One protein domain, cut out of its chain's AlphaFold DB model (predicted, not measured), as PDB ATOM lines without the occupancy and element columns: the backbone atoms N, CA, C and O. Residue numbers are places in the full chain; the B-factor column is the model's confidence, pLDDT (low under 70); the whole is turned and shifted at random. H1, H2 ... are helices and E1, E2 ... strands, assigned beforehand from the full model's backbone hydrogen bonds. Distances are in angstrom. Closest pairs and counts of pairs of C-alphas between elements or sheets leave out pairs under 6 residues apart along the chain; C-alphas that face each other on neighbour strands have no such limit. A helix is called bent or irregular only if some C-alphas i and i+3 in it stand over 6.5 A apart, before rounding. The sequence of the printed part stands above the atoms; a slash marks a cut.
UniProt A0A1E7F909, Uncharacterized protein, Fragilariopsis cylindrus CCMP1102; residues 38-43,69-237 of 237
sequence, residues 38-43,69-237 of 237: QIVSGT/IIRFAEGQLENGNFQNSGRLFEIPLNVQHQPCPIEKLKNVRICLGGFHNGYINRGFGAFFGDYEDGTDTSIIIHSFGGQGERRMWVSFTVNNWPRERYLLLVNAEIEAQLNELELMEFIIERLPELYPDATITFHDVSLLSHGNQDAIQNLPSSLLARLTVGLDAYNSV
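AT A GLANCE: This is residues 38 to 43 and 69 to 237 of the 237 residues of an uncharacterized protein of Fragilariopsis cylindrus CCMP1102 (UniProt A0A1E7F909). Two sheets lie partly face to face with their strands crossed: a strongly twisted larger sheet, E3 E4 E10 E9 E8 E7, and a smaller one, E2 E1 E5 E6, over part of it. Helices sit at both ends of the larger sheet, with H2 and H3 by E7 and H5 by E3 and E4; H1 packs on H3 near the start of E10, and little H4 lies near H5. The printed part has 175 residues, with ten named strands and five named helices in the order E1 E2 E3 E4 H1 E5 E6 E7 E8 E9 H2 H3 E10 H4 H5. Both sheets, in the orders just given, are all antiparallel, and the class is mixed, helices and strands. The whole is compact, with a radius of gyration of the C-alphas of 16.2 A and spans of 47 by 38 by 32 A.

HOW THE PARTS SIT: Start in the larger sheet with E10, residues 199 to 208, which bends by 55 degrees at residue 203. Its antiparallel neighbour E9, residues 152 to 159, has O 155 within hydrogen-bond range of N 203, at 2.9 A. E8, residues 139 to 144, forms a hairpin with E9, with N 142 and O 154 at 2.9 A. E7, residues 126 to 129, forms a hairpin with E8, with N 129 and O 139 at 2.8 A; E7 E8 E9 are a meander, each strand the antiparallel neighbour of the one before. On the other side of E10 look for E4, residues 88 to 92, with N 91 and O 205 at 2.8 A, then its hairpin partner E3, residues 81 to 83, with N 83 and O 88 at 2.8 A. In the smaller sheet, E1, residues 38 to 41, has as neighbours E2, residues 71 to 76, with N 72 and O 39 at 2.8 A, and E5, residues 108 to 112, with N 40 and O 109 at 2.9 A. E6, residues 115 to 119, forms a hairpin with E5, with N 112 and O 115 at 2.9 A. The sheets make a sandwich, two sheets face to face, their facing parts 9.6 A centre to centre and their strands at 59 degrees. H3, residues 180 to 194, is on the larger sheet at a height of 9.5 A and runs across the strands, at 70 degrees to E7 on the local plane; the closest C-alphas of H3 and E7 are those of Ala 126 and Glu 180, 5.1 A apart. H1, residues 102 to 107, is on both sheets and touches residues 188 to 192 of H3 at a steep tilt of 51 degrees, opposite ways, closest at C-alphas 103 and 192, 5.3 A. H2, residues 163 to 174, is near H3, and its closest C-alpha pair with E7 is Phe 128 and Val 170, 6.9 A. H5, residues 221 to 235, lies over E4, its closest C-alphas to that strand being Phe 89 and Leu 227, 7.9 A. With H1 H2 H3 H5 on one face, the larger sheet makes two layers, helices on one face of a sheet. H4, residues 213 to 217, only grazes the smaller sheet and is close to but not clearly touching H5, at C-alphas 216 and 224, 6.5 A. Every O i to N i+4 pair is within range in H2, H4 and H5, against 7 of 11 in H3 and 0 of 2 in H1, which has 2 of 3 O i to N i+3 pairs.

IN THESE COORDINATES: Find C-alpha 38 at (-29.756, 29.394, 22.528), where E1 begins. E10 runs 26.4 A from C-alpha 199 at (-34.939, 45.118, 27.620), and E9 22.2 A. H3 is 20.0 A long, H2 16.2 A, and H5 20.5 A, ending at C-alpha 235, (-5.578, 20.792, 35.931). H1 is irregular, with C-alphas 103 and 106 7.0 A apart.

THE WHOLE: The two C-alphas farthest apart are those of Glu 193 and Ser 236, 48.4 A. Residues 44 to 68 are cut out, and C-alphas 43 and 69 stand 7.6 A apart across the cut, in the link E1 to E2. Of the links printed whole, none is long. Mean pLDDT of the printed part is 76.3; 64 residues are under 70, among them 114 to 126, 129 to 138, 209 to 220 and 229 to 237, the chain's last residue.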
ATOM      1  N   GLN A  38     -28.595  28.534  22.731       91.69
ATOM      2  CA  GLN A  38     -29.756  29.394  22.528       91.69
ATOM      3  C   GLN A  38     -30.309  29.879  23.858       91.69
ATOM      4  O   GLN A  38     -30.393  29.119  24.820       91.69
ATOM      5  N   ILE A  39     -30.735  31.133  23.874       91.12
ATOM      6  CA  ILE A  39     -31.490  31.736  24.961       91.12
ATOM      7  C   ILE A  39     -32.932  31.864  24.497       91.12
ATOM      8  O   ILE A  39     -33.215  32.531  23.500       91.12
ATOM      9  N   VAL A  40     -33.842  31.194  25.200       91.69
ATOM     10  CA  VAL A  40     -35.242  31.054  24.787       91.69
ATOM     11  C   VAL A  40     -36.203  31.396  25.918       91.69
ATOM     12  O   VAL A  40     -35.833  31.351  27.091       91.69
ATOM     13  N   SER A  41     -37.453  31.710  25.585       89.38
ATOM     14  CA  SER A  41     -38.522  31.787  26.574       89.38
ATOM     15  C   SER A  41     -38.833  30.394  27.110       89.38
ATOM     16  O   SER A  41     -39.153  29.478  26.355       89.38
ATOM     17  N   GLY A  42     -38.774  30.241  28.421       77.81
ATOM     18  CA  GLY A  42     -39.370  29.131  29.135       77.81
ATOM     19  C   GLY A  42     -40.866  29.352  29.247       77.81
ATOM     20  O   GLY A  42     -41.323  30.335  29.826       77.81
ATOM     21  N   THR A  43     -41.629  28.427  28.689       63.69
ATOM     22  CA  THR A  43     -43.049  28.299  28.993       63.69
ATOM     23  C   THR A  43     -43.135  27.605  30.347       63.69
ATOM     24  O   THR A  43     -42.375  26.673  30.631       63.69
ATOM     25  N   ILE A  69     -42.014  28.918  21.199       84.81
ATOM     26  CA  ILE A  69     -40.715  29.114  21.837       84.81
ATOM     27  C   ILE A  69     -40.073  30.341  21.198       84.81
ATOM     28  O   ILE A  69     -39.512  30.283  20.099       84.81
ATOM     29  N   ILE A  70     -40.117  31.448  21.927       89.81
ATOM     30  CA  ILE A  70     -39.455  32.684  21.548       89.81
ATOM     31  C   ILE A  70     -37.952  32.493  21.733       89.81
ATOM     32  O   ILE A  70     -37.490  32.111  22.807       89.81
ATOM     33  N   ARG A  71     -37.171  32.795  20.696       92.19
ATOM     34  CA  ARG A  71     -35.704  32.826  20.770       92.19
ATOM     35  C   ARG A  71     -35.250  34.268  20.928       92.19
ATOM     36  O   ARG A  71     -35.669  35.121  20.154       92.19
ATOM     37  N   PHE A  72     -34.395  34.531  21.908       94.62
ATOM     38  CA  PHE A  72     -33.839  35.860  22.163       94.62
ATOM     39  C   PHE A  72     -32.445  35.998  21.560       94.62
ATOM     40  O   PHE A  72     -32.195  36.934  20.804       94.62
ATOM     41  N   ALA A  73     -31.566  35.029  21.827       95.44
ATOM     42  CA  ALA A  73     -30.187  35.054  21.356       95.44
ATOM     43  C   ALA A  73     -29.665  33.653  21.010       95.44
ATOM     44  O   ALA A  73     -30.144  32.651  21.548       95.44
ATOM     45  N   GLU A  74     -28.684  33.584  20.114       94.69
ATOM     46  CA  GLU A  74     -28.037  32.349  19.676       94.69
ATOM     47  C   GLU A  74     -26.525  32.541  19.469       94.69
ATOM     48  O   GLU A  74     -26.063  33.550  18.932       94.69
ATOM     49  N   GLY A  75     -25.761  31.519  19.855       93.25
ATOM     50  CA  GLY A  75     -24.333  31.364  19.601       93.25
ATOM     51  C   GLY A  75     -24.005  29.979  19.042       93.25
ATOM     52  O   GLY A  75     -24.835  29.065  19.050       93.25
ATOM     53  N   GLN A  76     -22.776  29.815  18.554       90.44
ATOM     54  CA  GLN A  76     -22.257  28.525  18.090       90.44
ATOM     55  C   GLN A  76     -21.094  28.098  18.975       90.44
ATOM     56  O   GLN A  76     -20.149  28.862  19.168       90.44
ATOM     57  N   LEU A  77     -21.129  26.857  19.452       85.69
ATOM     58  CA  LEU A  77     -20.082  26.274  20.292       85.69
ATOM     59  C   LEU A  77     -18.693  26.330  19.652       85.69
ATOM     60  O   LEU A  77     -17.696  26.477  20.350       85.69
ATOM     61  N   GLU A  78     -18.612  26.227  18.325       85.12
ATOM     62  CA  GLU A  78     -17.336  26.282  17.603       85.12
ATOM     63  C   GLU A  78     -16.614  27.629  17.727       85.12
ATOM     64  O   GLU A  78     -15.380  27.647  17.668       85.12
ATOM     65  N   ASN A  79     -17.379  28.703  17.955       88.62
ATOM     66  CA  ASN A  79     -16.886  30.064  18.162       88.62
ATOM     67  C   ASN A  79     -16.461  30.319  19.610       88.62
ATOM     68  O   ASN A  79     -15.963  31.404  19.907       88.62
ATOM     69  N   GLY A  80     -16.693  29.359  20.508       87.06
ATOM     70  CA  GLY A  80     -16.332  29.512  21.902       87.06
ATOM     71  C   GLY A  80     -14.823  29.449  22.123       87.06
ATOM     72  O   GLY A  80     -14.098  28.741  21.413       87.06
ATOM     73  N   ASN A  81     -14.363  30.188  23.128       87.19
ATOM     74  CA  ASN A  81     -12.956  30.327  23.478       87.19
ATOM     75  C   ASN A  81     -12.740  30.166  24.981       87.19
ATOM     76  O   ASN A  81     -13.607  30.468  25.797       87.19
ATOM     77  N   PHE A  82     -11.551  29.691  25.347       82.19
ATOM     78  CA  PHE A  82     -11.161  29.598  26.746       82.19
ATOM     79  C   PHE A  82     -10.698  30.956  27.277       82.19
ATOM     80  O   PHE A  82      -9.807  31.574  26.701       82.19
ATOM     81  N   GLN A  83     -11.269  31.364  28.405       80.38
ATOM     82  CA  GLN A  83     -10.940  32.574  29.153       80.38
ATOM     83  C   GLN A  83     -10.440  32.222  30.558       80.38
ATOM     84  O   GLN A  83     -10.523  31.068  31.000       80.38
ATOM     85  N   ASN A  84      -9.915  33.219  31.279       70.31
ATOM     86  CA  ASN A  84      -9.486  33.096  32.678       70.31
ATOM     87  C   ASN A  84      -8.548  31.904  32.923       70.31
ATOM     88  O   ASN A  84      -8.802  31.052  33.777       70.31
ATOM     89  N   SER A  85      -7.475  31.823  32.130       68.50
ATOM     90  CA  SER A  85      -6.475  30.746  32.208       68.50
ATOM     91  C   SER A  85      -7.058  29.339  31.999       68.50
ATOM     92  O   SER A  85      -6.591  28.377  32.604       68.50
ATOM     93  N   GLY A  86      -8.093  29.210  31.161       68.31
ATOM     94  CA  GLY A  86      -8.717  27.923  30.831       68.31
ATOM     95  C   GLY A  86      -9.879  27.516  31.738       68.31
ATOM     96  O   GLY A  86     -10.421  26.424  31.583       68.31
ATOM     97  N   ARG A  87     -10.293  28.378  32.676       71.00
ATOM     98  CA  ARG A  87     -11.374  28.073  33.631       71.00
ATOM     99  C   ARG A  87     -12.774  28.196  33.042       71.00
ATOM    100  O   ARG A  87     -13.682  27.496  33.491       71.00
ATOM    101  N   LEU A  88     -12.945  29.093  32.074       78.81
ATOM    102  CA  LEU A  88     -14.229  29.384  31.445       78.81
ATOM    103  C   LEU A  88     -14.141  29.092  29.958       78.81
ATOM    104  O   LEU A  88     -13.197  29.528  29.307       78.81
ATOM    105  N   PHE A  89     -15.124  28.374  29.431       84.88
ATOM    106  CA  PHE A  89     -15.341  28.294  27.995       84.88
ATOM    107  C   PHE A  89     -16.495  29.222  27.632       84.88
ATOM    108  O   PHE A  89     -17.654  28.912  27.906       84.88
ATOM    109  N   GLU A  90     -16.158  30.374  27.071       88.50
ATOM    110  CA  GLU A  90     -17.093  31.440  26.736       88.50
ATOM    111  C   GLU A  90     -17.573  31.281  25.300       88.50
ATOM    112  O   GLU A  90     -16.766  31.120  24.386       88.50
ATOM    113  N   ILE A  91     -18.887  31.313  25.101       91.31
ATOM    114  CA  ILE A  91     -19.537  31.124  23.809       91.31
ATOM    115  C   ILE A  91     -20.289  32.409  23.462       91.31
ATOM    116  O   ILE A  91     -21.320  32.685  24.081       91.31
ATOM    117  N   PRO A  92     -19.830  33.174  22.459       93.75
ATOM    118  CA  PRO A  92     -20.463  34.435  22.114       93.75
ATOM    119  C   PRO A  92     -21.820  34.212  21.429       93.75
ATOM    120  O   PRO A  92     -21.968  33.380  20.522       93.75
ATOM    121  N   LEU A  93     -22.815  34.992  21.843       94.31
ATOM    122  CA  LEU A  93     -24.183  35.002  21.327       94.31
ATOM    123  C   LEU A  93     -24.316  35.995  20.164       94.31
ATOM    124  O   LEU A  93     -25.001  37.016  20.235       94.31
ATOM    125  N   ASN A  94     -23.639  35.676  19.062       91.88
ATOM    126  CA  ASN A  94     -23.500  36.553  17.892       91.88
ATOM    127  C   ASN A  94     -24.812  36.848  17.140       91.88
ATOM    128  O   ASN A  94     -24.830  37.715  16.266       91.88
ATOM    129  N   VAL A  95     -25.897  36.122  17.420       93.44
ATOM    130  CA  VAL A  95     -27.204  36.331  16.789       93.44
ATOM    131  C   VAL A  95     -28.202  36.794  17.842       93.44
ATOM    132  O   VAL A  95     -28.605  36.015  18.698       93.44
ATOM    133  N   GLN A  96     -28.645  38.048  17.747       94.69
ATOM    134  CA  GLN A  96     -29.736  38.596  18.559       94.69
ATOM    135  C   GLN A  96     -31.020  38.571  17.728       94.69
ATOM    136  O   GLN A  96     -31.159  39.326  16.767       94.69
ATOM    137  N   HIS A  97     -31.948  37.675  18.060       93.38
ATOM    138  CA  HIS A  97     -33.206  37.529  17.323       93.38
ATOM    139  C   HIS A  97     -34.185  38.652  17.657       93.38
ATOM    140  O   HIS A  97     -34.841  39.190  16.769       93.38
ATOM    141  N   GLN A  98     -34.271  38.996  18.940       92.31
ATOM    142  CA  GLN A  98     -35.090  40.089  19.442       92.31
ATOM    143  C   GLN A  98     -34.667  40.469  20.866       92.31
ATOM    144  O   GLN A  98     -34.195  39.603  21.610       92.31
ATOM    145  N   PRO A  99     -34.881  41.731  21.281       90.00
ATOM    146  CA  PRO A  99     -34.682  42.130  22.670       90.00
ATOM    147  C   PRO A  99     -35.559  41.295  23.611       90.00
ATOM    148  O   PRO A  99     -36.734  41.057  23.322       90.00
ATOM    149  N   CYS A 100     -35.014  40.864  24.748       93.62
ATOM    150  CA  CYS A 100     -35.807  40.192  25.777       93.62
ATOM    151  C   CYS A 100     -36.406  41.239  26.724       93.62
ATOM    152  O   CYS A 100     -35.640  41.926  27.391       93.62
ATOM    153  N   PRO A 101     -37.738  41.390  26.832       94.06
ATOM    154  CA  PRO A 101     -38.327  42.265  27.844       94.06
ATOM    155  C   PRO A 101     -37.834  41.886  29.243       94.06
ATOM    156  O   PRO A 101     -37.746  40.696  29.557       94.06
ATOM    157  N   ILE A 102     -37.524  42.876  30.085       91.56
ATOM    158  CA  ILE A 102     -36.958  42.629  31.421       91.56
ATOM    159  C   ILE A 102     -37.857  41.719  32.275       91.56
ATOM    160  O   ILE A 102     -37.372  40.808  32.938       91.56
ATOM    161  N   GLU A 103     -39.178  41.877  32.172       91.06
ATOM    162  CA  GLU A 103     -40.181  41.060  32.873       91.06
ATOM    163  C   GLU A 103     -40.125  39.564  32.512       91.06
ATOM    164  O   GLU A 103     -40.537  38.707  33.301       91.06
ATOM    165  N   LYS A 104     -39.604  39.234  31.322       90.75
ATOM    166  CA  LYS A 104     -39.476  37.855  30.839       90.75
ATOM    167  C   LYS A 104     -38.179  37.199  31.288       90.75
ATOM    168  O   LYS A 104     -38.084  35.979  31.174       90.75
ATOM    169  N   LEU A 105     -37.220  37.961  31.825       88.31
ATOM    170  CA  LEU A 105     -35.895  37.464  32.197       88.31
ATOM    171  C   LEU A 105     -35.988  36.239  33.118       88.31
ATOM    172  O   LEU A 105     -35.354  35.228  32.839       88.31
ATOM    173  N   LYS A 106     -36.862  36.259  34.133       85.12
ATOM    174  CA  LYS A 106     -37.076  35.125  35.061       85.12
ATOM    175  C   LYS A 106     -37.485  33.812  34.401       85.12
ATOM    176  O   LYS A 106     -37.237  32.745  34.950       85.12
ATOM    177  N   ASN A 107     -38.111  33.899  33.234       85.62
ATOM    178  CA  ASN A 107     -38.592  32.746  32.492       85.62
ATOM    179  C   ASN A 107     -37.605  32.324  31.404       85.62
ATOM    180  O   ASN A 107     -37.900  31.410  30.650       85.62
ATOM    181  N   VAL A 108     -36.446  32.968  31.274       87.69
ATOM    182  CA  VAL A 108     -35.462  32.613  30.254       87.69
ATOM    183  C   VAL A 108     -34.812  31.262  30.563       87.69
ATOM    184  O   VAL A 108     -34.476  30.947  31.706       87.69
ATOM    185  N   ARG A 109     -34.606  30.467  29.510       85.50
ATOM    186  CA  ARG A 109     -33.897  29.187  29.544       85.50
ATOM    187  C   ARG A 109     -32.709  29.205  28.598       85.50
ATOM    188  O   ARG A 109     -32.771  29.808  27.527       85.50
ATOM    189  N   ILE A 110     -31.663  28.477  28.976       85.31
ATOM    190  CA  ILE A 110     -30.489  28.254  28.127       85.31
ATOM    191  C   ILE A 110     -30.545  26.834  27.578       85.31
ATOM    192  O   ILE A 110     -30.670  25.860  28.329       85.31
ATOM    193  N   CYS A 111     -30.429  26.721  26.262       83.81
ATOM    194  CA  CYS A 111     -30.379  25.463  25.538       83.81
ATOM    195  C   CYS A 111     -28.974  25.256  24.973       83.81
ATOM    196  O   CYS A 111     -28.487  26.111  24.236       83.81
ATOM    197  N   LEU A 112     -28.351  24.114  25.263       80.56
ATOM    198  CA  LEU A 112     -27.079  23.692  24.672       80.56
ATOM    199  C   LEU A 112     -27.339  22.463  23.802       80.56
ATOM    200  O   LEU A 112     -27.789  21.438  24.310       80.56
ATOM    201  N   GLY A 113     -27.108  22.565  22.496       73.81
ATOM    202  CA  GLY A 113     -27.292  21.452  21.562       73.81
ATOM    203  C   GLY A 113     -28.708  20.866  21.540       73.81
ATOM    204  O   GLY A 113     -28.877  19.676  21.301       73.81
ATOM    205  N   GLY A 114     -29.722  21.688  21.826       67.50
ATOM    206  CA  GLY A 114     -31.122  21.262  21.939       67.50
ATOM    207  C   GLY A 114     -31.537  20.757  23.325       67.50
ATOM    208  O   GLY A 114     -32.726  20.549  23.546       67.50
ATOM    209  N   PHE A 115     -30.608  20.623  24.277       67.62
ATOM    210  CA  PHE A 115     -30.914  20.264  25.663       67.62
ATOM    211  C   PHE A 115     -31.099  21.508  26.532       67.62
ATOM    212  O   PHE A 115     -30.243  22.397  26.554       67.62
ATOM    213  N   HIS A 116     -32.196  21.560  27.284       66.81
ATOM    214  CA  HIS A 116     -32.451  22.613  28.266       66.81
ATOM    215  C   HIS A 116     -31.545  22.411  29.486       66.81
ATOM    216  O   HIS A 116     -31.703  21.437  30.217       66.81
ATOM    217  N   ASN A 117     -30.594  23.321  29.705       63.25
ATOM    218  CA  ASN A 117     -29.575  23.168  30.747       63.25
ATOM    219  C   ASN A 117     -29.821  24.037  31.987       63.25
ATOM    220  O   ASN A 117     -29.148  23.857  32.997       63.25
ATOM    221  N   GLY A 118     -30.794  24.949  31.969       61.56
ATOM    222  CA  GLY A 118     -31.099  25.704  33.177       61.56
ATOM    223  C   GLY A 118     -32.150  26.787  33.026       61.56
ATOM    224  O   GLY A 118     -32.500  27.209  31.922       61.56
ATOM    225  N   TYR A 119     -32.612  27.226  34.190       65.62
ATOM    226  CA  TYR A 119     -33.433  28.404  34.432       65.62
ATOM    227  C   TYR A 119     -32.651  29.368  35.332       65.62
ATOM    228  O   TYR A 119     -31.647  28.980  35.948       65.62
ATOM    229  N   ILE A 120     -33.114  30.615  35.419       60.88
ATOM    230  CA  ILE A 120     -32.632  31.552  36.435       60.88
ATOM    231  C   ILE A 120     -32.967  30.986  37.810       60.88
ATOM    232  O   ILE A 120     -34.137  30.875  38.172       60.88
ATOM    233  N   ASN A 121     -31.946  30.624  38.581       56.81
ATOM    234  CA  ASN A 121     -32.143  30.084  39.915       56.81
ATOM    235  C   ASN A 121     -31.946  31.182  40.966       56.81
ATOM    236  O   ASN A 121     -30.902  31.832  41.001       56.81
ATOM    237  N   ARG A 122     -32.919  31.331  41.873       50.62
ATOM    238  CA  ARG A 122     -32.756  32.098  43.114       50.62
ATOM    239  C   ARG A 122     -31.786  31.330  44.010       50.62
ATOM    240  O   ARG A 122     -32.183  30.447  44.763       50.62
ATOM    241  N   GLY A 123     -30.492  31.576  43.854       47.41
ATOM    242  CA  GLY A 123     -29.501  30.795  44.591       47.41
ATOM    243  C   GLY A 123     -28.053  31.232  44.464       47.41
ATOM    244  O   GLY A 123     -27.271  30.875  45.339       47.41
ATOM    245  N   PHE A 124     -27.677  31.971  43.419       55.66
ATOM    246  CA  PHE A 124     -26.265  32.232  43.147       55.66
ATOM    247  C   PHE A 124     -26.022  33.552  42.410       55.66
ATOM    248  O   PHE A 124     -26.800  33.917  41.533       55.66
ATOM    249  N   GLY A 125     -24.910  34.205  42.767       61.59
ATOM    250  CA  GLY A 125     -24.090  35.113  41.967       61.59
ATOM    251  C   GLY A 125     -24.741  35.887  40.837       61.59
ATOM    252  O   GLY A 125     -24.897  35.357  39.735       61.59
ATOM    253  N   ALA A 126     -24.977  37.176  41.052       67.75
ATOM    254  CA  ALA A 126     -24.786  38.163  40.003       67.75
ATOM    255  C   ALA A 126     -23.809  39.224  40.478       67.75
ATOM    256  O   ALA A 126     -23.799  39.566  41.658       67.75
ATOM    257  N   PHE A 127     -23.017  39.724  39.542       74.62
ATOM    258  CA  PHE A 127     -22.117  40.842  39.766       74.62
ATOM    259  C   PHE A 127     -22.044  41.690  38.503       74.62
ATOM    260  O   PHE A 127     -22.341  41.229  37.389       74.62
ATOM    261  N   PHE A 128     -21.645  42.942  38.677       77.75
ATOM    262  CA  PHE A 128     -21.351  43.816  37.554       77.75
ATOM    263  C   PHE A 128     -19.975  43.503  36.963       77.75
ATOM    264  O   PHE A 128     -18.978  43.410  37.678       77.75
ATOM    265  N   GLY A 129     -19.929  43.328  35.646       68.50
ATOM    266  CA  GLY A 129     -18.696  43.229  34.877       68.50
ATOM    267  C   GLY A 129     -18.396  44.544  34.164       68.50
ATOM    268  O   GLY A 129     -19.300  45.178  33.610       68.50
ATOM    269  N   ASP A 130     -17.120  44.921  34.135       60.66
ATOM    270  CA  ASP A 130     -16.635  45.993  33.270       60.66
ATOM    271  C   ASP A 130     -16.421  45.446  31.854       60.66
ATOM    272  O   ASP A 130     -15.776  44.411  31.670       60.66
ATOM    273  N   TYR A 131     -16.940  46.144  30.844       52.41
ATOM    274  CA  TYR A 131     -16.538  45.925  29.457       52.41
ATOM    275  C   TYR A 131     -15.422  46.928  29.140       52.41
ATOM    276  O   TYR A 131     -15.591  48.142  29.270       52.41
ATOM    277  N   GLU A 132     -14.233  46.422  28.803       50.59
ATOM    278  CA  GLU A 132     -13.027  47.236  28.568       50.59
ATOM    279  C   GLU A 132     -13.116  48.141  27.324       50.59
ATOM    280  O   GLU A 132     -12.211  48.927  27.049       50.59
ATOM    281  N   ASP A 133     -14.193  48.063  26.549       48.41
ATOM    282  CA  ASP A 133     -14.340  48.747  25.265       48.41
ATOM    283  C   ASP A 133     -14.852  50.194  25.375       48.41
ATOM    284  O   ASP A 133     -15.200  50.820  24.371       48.41
ATOM    285  N   GLY A 134     -14.824  50.773  26.581       45.88
ATOM    286  CA  GLY A 134     -15.099  52.197  26.807       45.88
ATOM    287  C   GLY A 134     -16.538  52.594  26.482       45.88
ATOM    288  O   GLY A 134     -16.846  53.782  26.367       45.88
ATOM    289  N   THR A 135     -17.412  51.604  26.314       51.19
ATOM    290  CA  THR A 135     -18.841  51.809  26.177       51.19
ATOM    291  C   THR A 135     -19.439  51.973  27.567       51.19
ATOM    292  O   THR A 135     -19.147  51.239  28.504       51.19
ATOM    293  N   ASP A 136     -20.303  52.970  27.725       55.25
ATOM    294  CA  ASP A 136     -21.007  53.256  28.980       55.25
ATOM    295  C   ASP A 136     -22.061  52.186  29.349       55.25
ATOM    296  O   ASP A 136     -22.915  52.419  30.210       55.25
ATOM    297  N   THR A 137     -22.038  51.037  28.670       57.75
ATOM    298  CA  THR A 137     -22.937  49.906  28.863       57.75
ATOM    299  C   THR A 137     -22.306  48.917  29.809       57.75
ATOM    300  O   THR A 137     -21.333  48.245  29.486       57.75
ATOM    301  N   SER A 138     -22.891  48.815  30.984       65.81
ATOM    302  CA  SER A 138     -22.369  47.936  32.002       65.81
ATOM    303  C   SER A 138     -23.051  46.578  31.960       65.81
ATOM    304  O   SER A 138     -24.273  46.475  31.809       65.81
ATOM    305  N   ILE A 139     -22.238  45.535  32.064       79.38
ATOM    306  CA  ILE A 139     -22.676  44.155  31.908       79.38
ATOM    307  C   ILE A 139     -23.019  43.578  33.267       79.38
ATOM    308  O   ILE A 139     -22.366  43.837  34.274       79.38
ATOM    309  N   ILE A 140     -24.065  42.771  33.280       81.12
ATOM    310  CA  ILE A 140     -24.454  41.950  34.410       81.12
ATOM    311  C   ILE A 140     -24.098  40.522  34.037       81.12
ATOM    312  O   ILE A 140     -24.524  40.026  32.991       81.12
ATOM    313  N   ILE A 141     -23.307  39.874  34.882       79.19
ATOM    314  CA  ILE A 141     -22.946  38.471  34.718       79.19
ATOM    315  C   ILE A 141     -23.691  37.691  35.791       79.19
ATOM    316  O   ILE A 141     -23.534  37.961  36.979       79.19
ATOM    317  N   HIS A 142     -24.516  36.732  35.375       79.50
ATOM    318  CA  HIS A 142     -25.338  35.943  36.289       79.50
ATOM    319  C   HIS A 142     -25.233  34.448  36.007       79.50
ATOM    320  O   HIS A 142     -25.164  34.021  34.854       79.50
ATOM    321  N   SER A 143     -25.253  33.637  37.065       74.12
ATOM    322  CA  SER A 143     -25.272  32.182  36.951       74.12
ATOM    323  C   SER A 143     -26.688  31.617  36.779       74.12
ATOM    324  O   SER A 143     -27.572  31.841  37.600       74.12
ATOM    325  N   PHE A 144     -26.872  30.793  35.757       71.88
ATOM    326  CA  PHE A 144     -28.066  30.017  35.442       71.88
ATOM    327  C   PHE A 144     -27.810  28.529  35.726       71.88
ATOM    328  O   PHE A 144     -26.699  28.033  35.522       71.88
ATOM    329  N   GLY A 145     -28.855  27.799  36.130       60.78
ATOM    330  CA  GLY A 145     -28.802  26.344  36.326       60.78
ATOM    331  C   GLY A 145     -28.554  25.891  37.771       60.78
ATOM    332  O   GLY A 145     -27.423  25.627  38.164       60.78
ATOM    333  N   GLY A 146     -29.647  25.724  38.533       55.78
ATOM    334  CA  GLY A 146     -29.748  24.839  39.710       55.78
ATOM    335  C   GLY A 146     -28.754  25.048  40.865       55.78
ATOM    336  O   GLY A 146     -27.999  26.012  40.907       55.78
ATOM    337  N   GLN A 147     -28.803  24.170  41.875       51.34
ATOM    338  CA  GLN A 147     -27.718  24.033  42.858       51.34
ATOM    339  C   GLN A 147     -26.706  22.992  42.362       51.34
ATOM    340  O   GLN A 147     -27.091  21.998  41.748       51.34
ATOM    341  N   GLY A 148     -25.420  23.187  42.668       58.34
ATOM    342  CA  GLY A 148     -24.352  22.220  42.367       58.34
ATOM    343  C   GLY A 148     -23.429  22.654  41.232       58.34
ATOM    344  O   GLY A 148     -23.206  23.848  41.051       58.34
ATOM    345  N   GLU A 149     -22.840  21.693  40.524       52.19
ATOM    346  CA  GLU A 149     -21.791  21.953  39.531       52.19
ATOM    347  C   GLU A 149     -22.361  22.448  38.189       52.19
ATOM    348  O   GLU A 149     -21.688  23.221  37.529       52.19
ATOM    349  N   ARG A 150     -23.622  22.160  37.836       60.84
ATOM    350  CA  ARG A 150     -24.276  22.449  36.529       60.84
ATOM    351  C   ARG A 150     -24.611  23.919  36.246       60.84
ATOM    352  O   ARG A 150     -25.735  24.250  35.882       60.84
ATOM    353  N   ARG A 151     -23.633  24.802  36.434       72.56
ATOM    354  CA  ARG A 151     -23.778  26.251  36.296       72.56
ATOM    355  C   ARG A 151     -23.293  26.713  34.935       72.56
ATOM    356  O   ARG A 151     -22.198  26.361  34.488       72.56
ATOM    357  N   MET A 152     -24.090  27.561  34.310       80.69
ATOM    358  CA  MET A 152     -23.694  28.357  33.156       80.69
ATOM    359  C   MET A 152     -23.769  29.815  33.560       80.69
ATOM    360  O   MET A 152     -24.729  30.221  34.198       80.69
ATOM    361  N   TRP A 153     -22.778  30.606  33.200       85.75
ATOM    362  CA  TRP A 153     -22.850  32.047  33.378       85.75
ATOM    363  C   TRP A 153     -23.366  32.668  32.095       85.75
ATOM    364  O   TRP A 153     -23.021  32.208  31.010       85.75
ATOM    365  N   VAL A 154     -24.205  33.683  32.214       89.12
ATOM    366  CA  VAL A 154     -24.651  34.487  31.082       89.12
ATOM    367  C   VAL A 154     -24.340  35.927  31.389       89.12
ATOM    368  O   VAL A 154     -24.687  36.426  32.463       89.12
ATOM    369  N   SER A 155     -23.709  36.584  30.432       90.50
ATOM    370  CA  SER A 155     -23.515  38.021  30.447       90.50
ATOM    371  C   SER A 155     -24.626  38.696  29.646       90.50
ATOM    372  O   SER A 155     -25.055  38.233  28.579       90.50
ATOM    373  N   PHE A 156     -25.135  39.803  30.166       91.31
ATOM    374  CA  PHE A 156     -26.143  40.589  29.475       91.31
ATOM    375  C   PHE A 156     -26.115  42.055  29.901       91.31
ATOM    376  O   PHE A 156     -25.620  42.401  30.969       91.31
ATOM    377  N   THR A 157     -26.674  42.929  29.073       90.94
ATOM    378  CA  THR A 157     -26.923  44.338  29.403       90.94
ATOM    379  C   THR A 157     -28.413  44.591  29.546       90.94
ATOM    380  O   THR A 157     -29.229  43.979  28.852       90.94
ATOM    381  N   VAL A 158     -28.772  45.526  30.427       90.12
ATOM    382  CA  VAL A 158     -30.136  46.054  30.517       90.12
ATOM    383  C   VAL A 158     -30.203  47.386  29.774       90.12
ATOM    384  O   VAL A 158     -29.629  48.388  30.196       90.12
ATOM    385  N   ASN A 159     -30.936  47.410  28.672       89.94
ATOM    386  CA  ASN A 159     -31.219  48.613  27.906       89.94
ATOM    387  C   ASN A 159     -32.366  49.402  28.545       89.94
ATOM    388  O   ASN A 159     -33.245  48.832  29.194       89.94
ATOM    389  N   ASN A 160     -32.390  50.715  28.308       89.12
ATOM    390  CA  ASN A 160     -33.377  51.653  28.862       89.12
ATOM    391  C   ASN A 160     -33.408  51.705  30.404       89.12
ATOM    392  O   ASN A 160     -34.373  52.198  30.987       89.12
ATOM    393  N   TRP A 161     -32.341  51.256  31.070       85.94
ATOM    394  CA  TRP A 161     -32.123  51.476  32.495       85.94
ATOM    395  C   TRP A 161     -31.256  52.733  32.692       85.94
ATOM    396  O   TRP A 161     -30.120  52.764  32.213       85.94
ATOM    397  N   PRO A 162     -31.751  53.800  33.356       84.62
ATOM    398  CA  PRO A 162     -30.973  55.021  33.534       84.62
ATOM    399  C   PRO A 162     -29.630  54.775  34.224       84.62
ATOM    400  O   PRO A 162     -29.575  54.262  35.344       84.62
ATOM    401  N   ARG A 163     -28.546  55.224  33.584       78.75
ATOM    402  CA  ARG A 163     -27.174  54.990  34.047       78.75
ATOM    403  C   ARG A 163     -26.911  55.478  35.472       78.75
ATOM    404  O   ARG A 163     -26.211  54.819  36.227       78.75
ATOM    405  N   GLU A 164     -27.487  56.607  35.868       82.25
ATOM    406  CA  GLU A 164     -27.346  57.130  37.235       82.25
ATOM    407  C   GLU A 164     -27.847  56.126  38.283       82.25
ATOM    408  O   GLU A 164     -27.258  55.980  39.348       82.25
ATOM    409  N   ARG A 165     -28.923  55.396  37.971       81.62
ATOM    410  CA  ARG A 165     -29.509  54.378  38.853       81.62
ATOM    411  C   ARG A 165     -28.699  53.096  38.854       81.62
ATOM    412  O   ARG A 165     -28.564  52.484  39.907       81.62
ATOM    413  N   TYR A 166     -28.155  52.740  37.698       78.56
ATOM    414  CA  TYR A 166     -27.183  51.669  37.567       78.56
ATOM    415  C   TYR A 166     -25.959  51.923  38.465       78.56
ATOM    416  O   TYR A 166     -25.681  51.128  39.357       78.56
ATOM    417  N   LEU A 167     -25.303  53.081  38.325       75.81
ATOM    418  CA  LEU A 167     -24.102  53.434  39.094       75.81
ATOM    419  C   LEU A 167     -24.354  53.479  40.604       75.81
ATOM    420  O   LEU A 167     -23.478  53.117  41.381       75.81
ATOM    421  N   LEU A 168     -25.551  53.892  41.032       79.00
ATOM    422  CA  LEU A 168     -25.929  53.835  42.445       79.00
ATOM    423  C   LEU A 168     -25.946  52.399  42.986       79.00
ATOM    424  O   LEU A 168     -25.518  52.193  44.117       79.00
ATOM    425  N   LEU A 169     -26.413  51.421  42.202       76.94
ATOM    426  CA  LEU A 169     -26.387  50.014  42.613       76.94
ATOM    427  C   LEU A 169     -24.982  49.425  42.563       76.94
ATOM    428  O   LEU A 169     -24.613  48.736  43.504       76.94
ATOM    429  N   VAL A 170     -24.187  49.739  41.535       73.06
ATOM    430  CA  VAL A 170     -22.777  49.316  41.479       73.06
ATOM    431  C   VAL A 170     -22.022  49.814  42.699       73.06
ATOM    432  O   VAL A 170     -21.351  49.042  43.372       73.06
ATOM    433  N   ASN A 171     -22.162  51.100  43.023       72.38
ATOM    434  CA  ASN A 171     -21.498  51.673  44.185       72.38
ATOM    435  C   ASN A 171     -21.995  51.018  45.481       72.38
ATOM    436  O   ASN A 171     -21.182  50.735  46.350       72.38
ATOM    437  N   ALA A 172     -23.291  50.708  45.597       72.00
ATOM    438  CA  ALA A 172     -23.834  49.997  46.756       72.00
ATOM    439  C   ALA A 172     -23.342  48.536  46.871       72.00
ATOM    440  O   ALA A 172     -23.157  48.038  47.984       72.00
ATOM    441  N   GLU A 173     -23.115  47.851  45.746       69.38
ATOM    442  CA  GLU A 173     -22.493  46.521  45.701       69.38
ATOM    443  C   GLU A 173     -21.016  46.594  46.114       69.38
ATOM    444  O   GLU A 173     -20.599  45.881  47.027       69.38
ATOM    445  N   ILE A 174     -20.246  47.515  45.520       64.75
ATOM    446  CA  ILE A 174     -18.824  47.746  45.830       64.75
ATOM    447  C   ILE A 174     -18.630  48.147  47.301       64.75
ATOM    448  O   ILE A 174     -17.687  47.693  47.949       64.75
ATOM    449  N   GLU A 175     -19.525  48.974  47.849       58.75
ATOM    450  CA  GLU A 175     -19.515  49.405  49.255       58.75
ATOM    451  C   GLU A 175     -20.010  48.316  50.235       58.75
ATOM    452  O   GLU A 175     -19.994  48.534  51.448       58.75
ATOM    453  N   ALA A 176     -20.334  47.116  49.732       54.81
ATOM    454  CA  ALA A 176     -20.581  45.883  50.483       54.81
ATOM    455  C   ALA A 176     -21.948  45.744  51.189       54.81
ATOM    456  O   ALA A 176     -22.006  45.202  52.296       54.81
ATOM    457  N   GLN A 177     -23.063  46.172  50.575       52.84
ATOM    458  CA  GLN A 177     -24.407  45.982  51.168       52.84
ATOM    459  C   GLN A 177     -25.433  45.212  50.329       52.84
ATOM    460  O   GLN A 177     -26.502  44.924  50.859       52.84
ATOM    461  N   LEU A 178     -25.133  44.848  49.082       58.03
ATOM    462  CA  LEU A 178     -25.978  43.933  48.314       58.03
ATOM    463  C   LEU A 178     -25.352  42.543  48.321       58.03
ATOM    464  O   LEU A 178     -24.250  42.334  47.823       58.03
ATOM    465  N   ASN A 179     -26.063  41.583  48.897       66.00
ATOM    466  CA  ASN A 179     -25.802  40.173  48.636       66.00
ATOM    467  C   ASN A 179     -26.090  39.907  47.141       66.00
ATOM    468  O   ASN A 179     -27.080  40.398  46.609       66.00
ATOM    469  N   GLU A 180     -25.255  39.124  46.454       66.62
ATOM    470  CA  GLU A 180     -25.417  38.752  45.034       66.62
ATOM    471  C   GLU A 180     -26.841  38.258  44.680       66.62
ATOM    472  O   GLU A 180     -27.340  38.480  43.575       66.62
ATOM    473  N   LEU A 181     -27.522  37.604  45.630       61.88
ATOM    474  CA  LEU A 181     -28.926  37.193  45.519       61.88
ATOM    475  C   LEU A 181     -29.887  38.390  45.463       61.88
ATOM    476  O   LEU A 181     -30.838  38.372  44.685       61.88
ATOM    477  N   GLU A 182     -29.633  39.432  46.251       73.50
ATOM    478  CA  GLU A 182     -30.459  40.643  46.314       73.50
ATOM    479  C   GLU A 182     -30.364  41.451  45.016       73.50
ATOM    480  O   GLU A 182     -31.353  42.056  44.598       73.50
ATOM    481  N   LEU A 183     -29.212  41.417  44.331       78.56
ATOM    482  CA  LEU A 183     -29.050  42.069  43.030       78.56
ATOM    483  C   LEU A 183     -29.983  41.456  41.978       78.56
ATOM    484  O   LEU A 183     -30.701  42.182  41.289       78.56
ATOM    485  N   MET A 184     -30.025  40.127  41.861       80.31
ATOM    486  CA  MET A 184     -30.915  39.486  40.885       80.31
ATOM    487  C   MET A 184     -32.378  39.575  41.263       80.31
ATOM    488  O   MET A 184     -33.210  39.770  40.380       80.31
ATOM    489  N   GLU A 185     -32.708  39.467  42.549       81.25
ATOM    490  CA  GLU A 185     -34.071  39.724  43.010       81.25
ATOM    491  C   GLU A 185     -34.502  41.148  42.654       81.25
ATOM    492  O   GLU A 185     -35.598  41.346  42.131       81.25
ATOM    493  N   PHE A 186     -33.622  42.138  42.817       84.31
ATOM    494  CA  PHE A 186     -33.895  43.497  42.367       84.31
ATOM    495  C   PHE A 186     -34.100  43.572  40.846       84.31
ATOM    496  O   PHE A 186     -35.081  44.162  40.391       84.31
ATOM    497  N   ILE A 187     -33.215  42.967  40.048       85.25
ATOM    498  CA  ILE A 187     -33.298  42.995  38.577       85.25
ATOM    499  C   ILE A 187     -34.572  42.308  38.067       85.25
ATOM    500  O   ILE A 187     -35.169  42.773  37.100       85.25
ATOM    501  N   ILE A 188     -34.995  41.214  38.695       85.50
ATOM    502  CA  ILE A 188     -36.119  40.393  38.231       85.50
ATOM    503  C   ILE A 188     -37.460  40.885  38.763       85.50
ATOM    504  O   ILE A 188     -38.450  40.841  38.037       85.50
ATOM    505  N   GLU A 189     -37.516  41.311  40.021       87.12
ATOM    506  CA  GLU A 189     -38.778  41.658  40.674       87.12
ATOM    507  C   GLU A 189     -39.014  43.168  40.655       87.12
ATOM    508  O   GLU A 189     -40.133  43.615  40.418       87.12
ATOM    509  N   ARG A 190     -37.969  43.982  40.865       88.56
ATOM    510  CA  ARG A 190     -38.134  45.430  41.061       88.56
ATOM    511  C   ARG A 190     -37.883  46.257  39.807       88.56
ATOM    512  O   ARG A 190     -38.576  47.248  39.578       88.56
ATOM    513  N   LEU A 191     -36.898  45.882  38.997       88.31
ATOM    514  CA  LEU A 191     -36.552  46.618  37.784       88.31
ATOM    515  C   LEU A 191     -37.697  46.656  36.754       88.31
ATOM    516  O   LEU A 191     -37.925  47.745  36.229       88.31
ATOM    517  N   PRO A 192     -38.466  45.571  36.508       92.12
ATOM    518  CA  PRO A 192     -39.604  45.620  35.589       92.12
ATOM    519  C   PRO A 192     -40.699  46.592  36.026       92.12
ATOM    520  O   PRO A 192     -41.320  47.234  35.188       92.12
ATOM    521  N   GLU A 193     -40.923  46.742  37.336       92.19
ATOM    522  CA  GLU A 193     -41.920  47.683  37.861       92.19
ATOM    523  C   GLU A 193     -41.497  49.143  37.663       92.19
ATOM    524  O   GLU A 193     -42.330  50.014  37.418       92.19
ATOM    525  N   LEU A 194     -40.196  49.421  37.800       90.00
ATOM    526  CA  LEU A 194     -39.640  50.770  37.671       90.00
ATOM    527  C   LEU A 194     -39.409  51.170  36.208       90.00
ATOM    528  O   LEU A 194     -39.547  52.345  35.870       90.00
ATOM    529  N   TYR A 195     -39.044  50.204  35.365       92.25
ATOM    530  CA  TYR A 195     -38.674  50.394  33.964       92.25
ATOM    531  C   TYR A 195     -39.312  49.292  33.100       92.25
ATOM    532  O   TYR A 195     -38.607  48.404  32.621       92.25
ATOM    533  N   PRO A 196     -40.638  49.331  32.877       94.06
ATOM    534  CA  PRO A 196     -41.343  48.288  32.123       94.06
ATOM    535  C   PRO A 196     -40.875  48.174  30.664       94.06
ATOM    536  O   PRO A 196     -40.919  47.095  30.082       94.06
ATOM    537  N   ASP A 197     -40.353  49.263  30.095       93.81
ATOM    538  CA  ASP A 197     -39.807  49.302  28.733       93.81
ATOM    539  C   ASP A 197     -38.328  48.861  28.657       93.81
ATOM    540  O   ASP A 197     -37.693  48.946  27.596       93.81
ATOM    541  N   ALA A 198     -37.735  48.430  29.777       92.25
ATOM    542  CA  ALA A 198     -36.375  47.912  29.788       92.25
ATOM    543  C   ALA A 198     -36.293  46.557  29.080       92.25
ATOM    544  O   ALA A 198     -37.181  45.703  29.163       92.25
ATOM    545  N   THR A 199     -35.189  46.353  28.369       94.25
ATOM    546  CA  THR A 199     -34.939  45.118  27.620       94.25
ATOM    547  C   THR A 199     -33.545  44.593  27.906       94.25
ATOM    548  O   THR A 199     -32.677  45.330  28.355       94.25
ATOM    549  N   ILE A 200     -33.334  43.314  27.640       92.62
ATOM    550  CA  ILE A 200     -32.089  42.596  27.847       92.62
ATOM    551  C   ILE A 200     -31.472  42.255  26.494       92.62
ATOM    552  O   ILE A 200     -32.159  41.743  25.602       92.62
ATOM    553  N   THR A 201     -30.172  42.507  26.377       93.31
ATOM    554  CA  THR A 201     -29.318  42.004  25.294       93.31
ATOM    555  C   THR A 201     -28.304  41.044  25.894       93.31
ATOM    556  O   THR A 201     -27.594  41.414  26.824       93.31
ATOM    557  N   PHE A 202     -28.246  39.817  25.382       93.44
ATOM    558  CA  PHE A 202     -27.344  38.782  25.890       93.44
ATOM    559  C   PHE A 202     -26.049  38.760  25.080       93.44
ATOM    560  O   PHE A 202     -26.127  38.811  23.856       93.44
ATOM    561  N   HIS A 203     -24.885  38.634  25.719       93.00
ATOM    562  CA  HIS A 203     -23.596  38.723  25.015       93.00
ATOM    563  C   HIS A 203     -22.909  37.374  24.879       93.00
ATOM    564  O   HIS A 203     -22.554  36.985  23.768       93.00
ATOM    565  N   ASP A 204     -22.784  36.620  25.965       93.00
ATOM    566  CA  ASP A 204     -22.142  35.309  25.950       93.00
ATOM    567  C   ASP A 204     -22.748  34.337  26.968       93.00
ATOM    568  O   ASP A 204     -23.458  34.716  27.905       93.00
ATOM    569  N   VAL A 205     -22.479  33.050  26.736       90.62
ATOM    570  CA  VAL A 205     -22.695  31.975  27.705       90.62
ATOM    571  C   VAL A 205     -21.351  31.360  28.051       90.62
ATOM    572  O   VAL A 205     -20.664  30.808  27.195       90.62
ATOM    573  N   SER A 206     -21.011  31.391  29.327       87.25
ATOM    574  CA  SER A 206     -19.775  30.864  29.875       87.25
ATOM    575  C   SER A 206     -20.020  29.543  30.602       87.25
ATOM    576  O   SER A 206     -20.754  29.463  31.589       87.25
ATOM    577  N   LEU A 207     -19.383  28.478  30.119       82.19
ATOM    578  CA  LEU A 207     -19.428  27.156  30.734       82.19
ATOM    579  C   LEU A 207     -18.266  27.009  31.719       82.19
ATOM    580  O   LEU A 207     -17.098  27.143  31.345       82.19
ATOM    581  N   LEU A 208     -18.586  26.677  32.971       74.38
ATOM    582  CA  LEU A 208     -17.582  26.244  33.937       74.38
ATOM    583  C   LEU A 208     -17.142  24.819  33.615       74.38
ATOM    584  O   LEU A 208     -17.958  23.919  33.403       74.38
ATOM    585  N   SER A 209     -15.830  24.624  33.624       62.56
ATOM    586  CA  SER A 209     -15.175  23.416  33.135       62.56
ATOM    587  C   SER A 209     -15.586  22.137  33.894       62.56
ATOM    588  O   SER A 209     -15.623  21.056  33.316       62.56
ATOM    589  N   HIS A 210     -15.969  22.244  35.170       61.94
ATOM    590  CA  HIS A 210     -16.390  21.098  35.997       61.94
ATOM    591  C   HIS A 210     -17.909  20.891  35.993       61.94
ATOM    592  O   HIS A 210     -18.406  19.873  36.457       61.94
ATOM    593  N   GLY A 211     -18.654  21.859  35.461       58.00
ATOM    594  CA  GLY A 211     -20.060  21.994  35.767       58.00
ATOM    595  C   GLY A 211     -21.025  21.273  34.857       58.00
ATOM    596  O   GLY A 211     -21.995  20.661  35.293       58.00
ATOM    597  N   ASN A 212     -20.738  21.323  33.567       62.25
ATOM    598  CA  ASN A 212     -21.688  20.916  32.547       62.25
ATOM    599  C   ASN A 212     -21.232  19.633  31.861       62.25
ATOM    600  O   ASN A 212     -21.351  19.535  30.648       62.25
ATOM    601  N   GLN A 213     -20.688  18.661  32.606       62.41
ATOM    602  CA  GLN A 213     -20.190  17.410  32.017       62.41
ATOM    603  C   GLN A 213     -21.246  16.729  31.144       62.41
ATOM    604  O   GLN A 213     -20.919  16.345  30.030       62.41
ATOM    605  N   ASP A 214     -22.505  16.669  31.576       60.25
ATOM    606  CA  ASP A 214     -23.590  16.088  30.774       60.25
ATOM    607  C   ASP A 214     -23.829  16.876  29.476       60.25
ATOM    608  O   ASP A 214     -23.995  16.296  28.404       60.25
ATOM    609  N   ALA A 215     -23.802  18.209  29.537       62.91
ATOM    610  CA  ALA A 215     -23.975  19.051  28.357       62.91
ATOM    611  C   ALA A 215     -22.768  18.939  27.405       62.91
ATOM    612  O   ALA A 215     -22.936  18.895  26.190       62.91
ATOM    613  N   ILE A 216     -21.560  18.829  27.967       66.94
ATOM    614  CA  ILE A 216     -20.284  18.672  27.264       66.94
ATOM    615  C   ILE A 216     -20.173  17.281  26.617       66.94
ATOM    616  O   ILE A 216     -19.712  17.171  25.485       66.94
ATOM    617  N   GLN A 217     -20.622  16.219  27.289       65.69
ATOM    618  CA  GLN A 217     -20.599  14.841  26.777       65.69
ATOM    619  C   GLN A 217     -21.509  14.650  25.561       65.69
ATOM    620  O   GLN A 217     -21.244  13.784  24.730       65.69
ATOM    621  N   ASN A 218     -22.546  15.476  25.431       62.16
ATOM    622  CA  ASN A 218     -23.427  15.480  24.267       62.16
ATOM    623  C   ASN A 218     -22.876  16.304  23.090       62.16
ATOM    624  O   ASN A 218     -23.508  16.370  22.034       62.16
ATOM    625  N   LEU A 219     -21.700  16.924  23.236       68.25
ATOM    626  CA  LEU A 219     -21.077  17.673  22.152       68.25
ATOM    627  C   LEU A 219     -20.392  16.742  21.144       68.25
ATOM    628  O   LEU A 219     -19.886  15.678  21.507       68.25
ATOM    629  N   PRO A 220     -20.295  17.158  19.868       67.62
ATOM    630  CA  PRO A 220     -19.503  16.448  18.873       67.62
ATOM    631  C   PRO A 220     -18.078  16.178  19.369       67.62
ATOM    632  O   PRO A 220     -17.442  17.058  19.948       67.62
ATOM    633  N   SER A 221     -17.540  14.989  19.081       71.50
ATOM    634  CA  SER A 221     -16.249  14.527  19.616       71.50
ATOM    635  C   SER A 221     -15.078  15.476  19.330       71.50
ATOM    636  O   SER A 221     -14.140  15.547  20.116       71.50
ATOM    637  N   SER A 222     -15.129  16.234  18.231       69.06
ATOM    638  CA  SER A 222     -14.132  17.260  17.900       69.06
ATOM    639  C   SER A 222     -14.156  18.455  18.859       69.06
ATOM    640  O   SER A 222     -13.102  18.970  19.226       69.06
ATOM    641  N   LEU A 223     -15.345  18.888  19.285       68.44
ATOM    642  CA  LEU A 223     -15.521  19.947  20.278       68.44
ATOM    643  C   LEU A 223     -15.227  19.428  21.681       68.44
ATOM    644  O   LEU A 223     -14.545  20.111  22.438       68.44
ATOM    645  N   LEU A 224     -15.653  18.200  21.987       73.12
ATOM    646  CA  LEU A 224     -15.295  17.531  23.235       73.12
ATOM    647  C   LEU A 224     -13.771  17.460  23.393       73.12
ATOM    648  O   LEU A 224     -13.259  17.890  24.415       73.12
ATOM    649  N   ALA A 225     -13.035  17.035  22.361       72.44
ATOM    650  CA  ALA A 225     -11.573  16.986  22.398       72.44
ATOM    651  C   ALA A 225     -10.939  18.367  22.645       72.44
ATOM    652  O   ALA A 225     -10.020  18.480  23.453       72.44
ATOM    653  N   ARG A 226     -11.444  19.429  21.997       70.38
ATOM    654  CA  ARG A 226     -10.993  20.810  22.259       70.38
ATOM    655  C   ARG A 226     -11.245  21.217  23.711       70.38
ATOM    656  O   ARG A 226     -10.369  21.823  24.325       70.38
ATOM    657  N   LEU A 227     -12.416  20.881  24.250       70.19
ATOM    658  CA  LEU A 227     -12.787  21.207  25.624       70.19
ATOM    659  C   LEU A 227     -11.942  20.434  26.641       70.19
ATOM    660  O   LEU A 227     -11.446  21.032  27.591       70.19
ATOM    661  N   THR A 228     -11.723  19.138  26.411       70.38
ATOM    662  CA  THR A 228     -10.877  18.279  27.247       70.38
ATOM    663  C   THR A 228      -9.431  18.769  27.274       70.38
ATOM    664  O   THR A 228      -8.858  18.873  28.348       70.38
ATOM    665  N   VAL A 229      -8.857  19.168  26.132       68.69
ATOM    666  CA  VAL A 229      -7.486  19.713  26.087       68.69
ATOM    667  C   VAL A 229      -7.356  21.001  26.909       68.69
ATOM    668  O   VAL A 229      -6.364  21.174  27.615       68.69
ATOM    669  N   GLY A 230      -8.348  21.897  26.854       65.62
ATOM    670  CA  GLY A 230      -8.350  23.106  27.687       65.62
ATOM    671  C   GLY A 230      -8.498  22.800  29.183       65.62
ATOM    672  O   GLY A 230      -7.817  23.404  30.009       65.62
ATOM    673  N   LEU A 231      -9.334  21.815  29.517       64.56
ATOM    674  CA  LEU A 231      -9.535  21.295  30.872       64.56
ATOM    675  C   LEU A 231      -8.266  20.665  31.466       64.56
ATOM    676  O   LEU A 231      -7.909  20.950  32.609       64.56
ATOM    677  N   ASP A 232      -7.571  19.834  30.693       66.00
ATOM    678  CA  ASP A 232      -6.349  19.156  31.130       66.00
ATOM    679  C   ASP A 232      -5.200  20.151  31.334       66.00
ATOM    680  O   ASP A 232      -4.451  20.041  32.305       66.00
ATOM    681  N   ALA A 233      -5.096  21.166  30.467       62.31
ATOM    682  CA  ALA A 233      -4.133  22.251  30.634       62.31
ATOM    683  C   ALA A 233      -4.353  22.999  31.960       62.31
ATOM    684  O   ALA A 233      -3.386  23.296  32.657       62.31
ATOM    685  N   TYR A 234      -5.610  23.232  32.346       60.09
ATOM    686  CA  TYR A 234      -5.947  23.859  33.623       60.09
ATOM    687  C   TYR A 234      -5.557  22.999  34.834       60.09
ATOM    688  O   TYR A 234      -4.940  23.502  35.766       60.09
ATOM    689  N   ASN A 235      -5.866  21.700  34.811       59.53
ATOM    690  CA  ASN A 235      -5.578  20.792  35.931       59.53
ATOM    691  C   ASN A 235      -4.076  20.502  36.126       59.53
ATOM    692  O   ASN A 235      -3.694  19.871  37.111       59.53
ATOM    693  N   SER A 236      -3.233  20.914  35.176       57.62
ATOM    694  CA  SER A 236      -1.778  20.740  35.223       57.62
ATOM    695  C   SER A 236      -1.010  21.907  35.866       57.62
ATOM    696  O   SER A 236       0.212  21.811  36.003       57.62
ATOM    697  N   VAL A 237      -1.710  22.980  36.261       51.56
ATOM    698  CA  VAL A 237      -1.175  24.183  36.934       51.56
ATOM    699  C   VAL A 237      -1.550  24.177  38.411       51.56
ATOM    700  O   VAL A 237      -0.655  24.483  39.231       51.56
TER     701      VAL A 237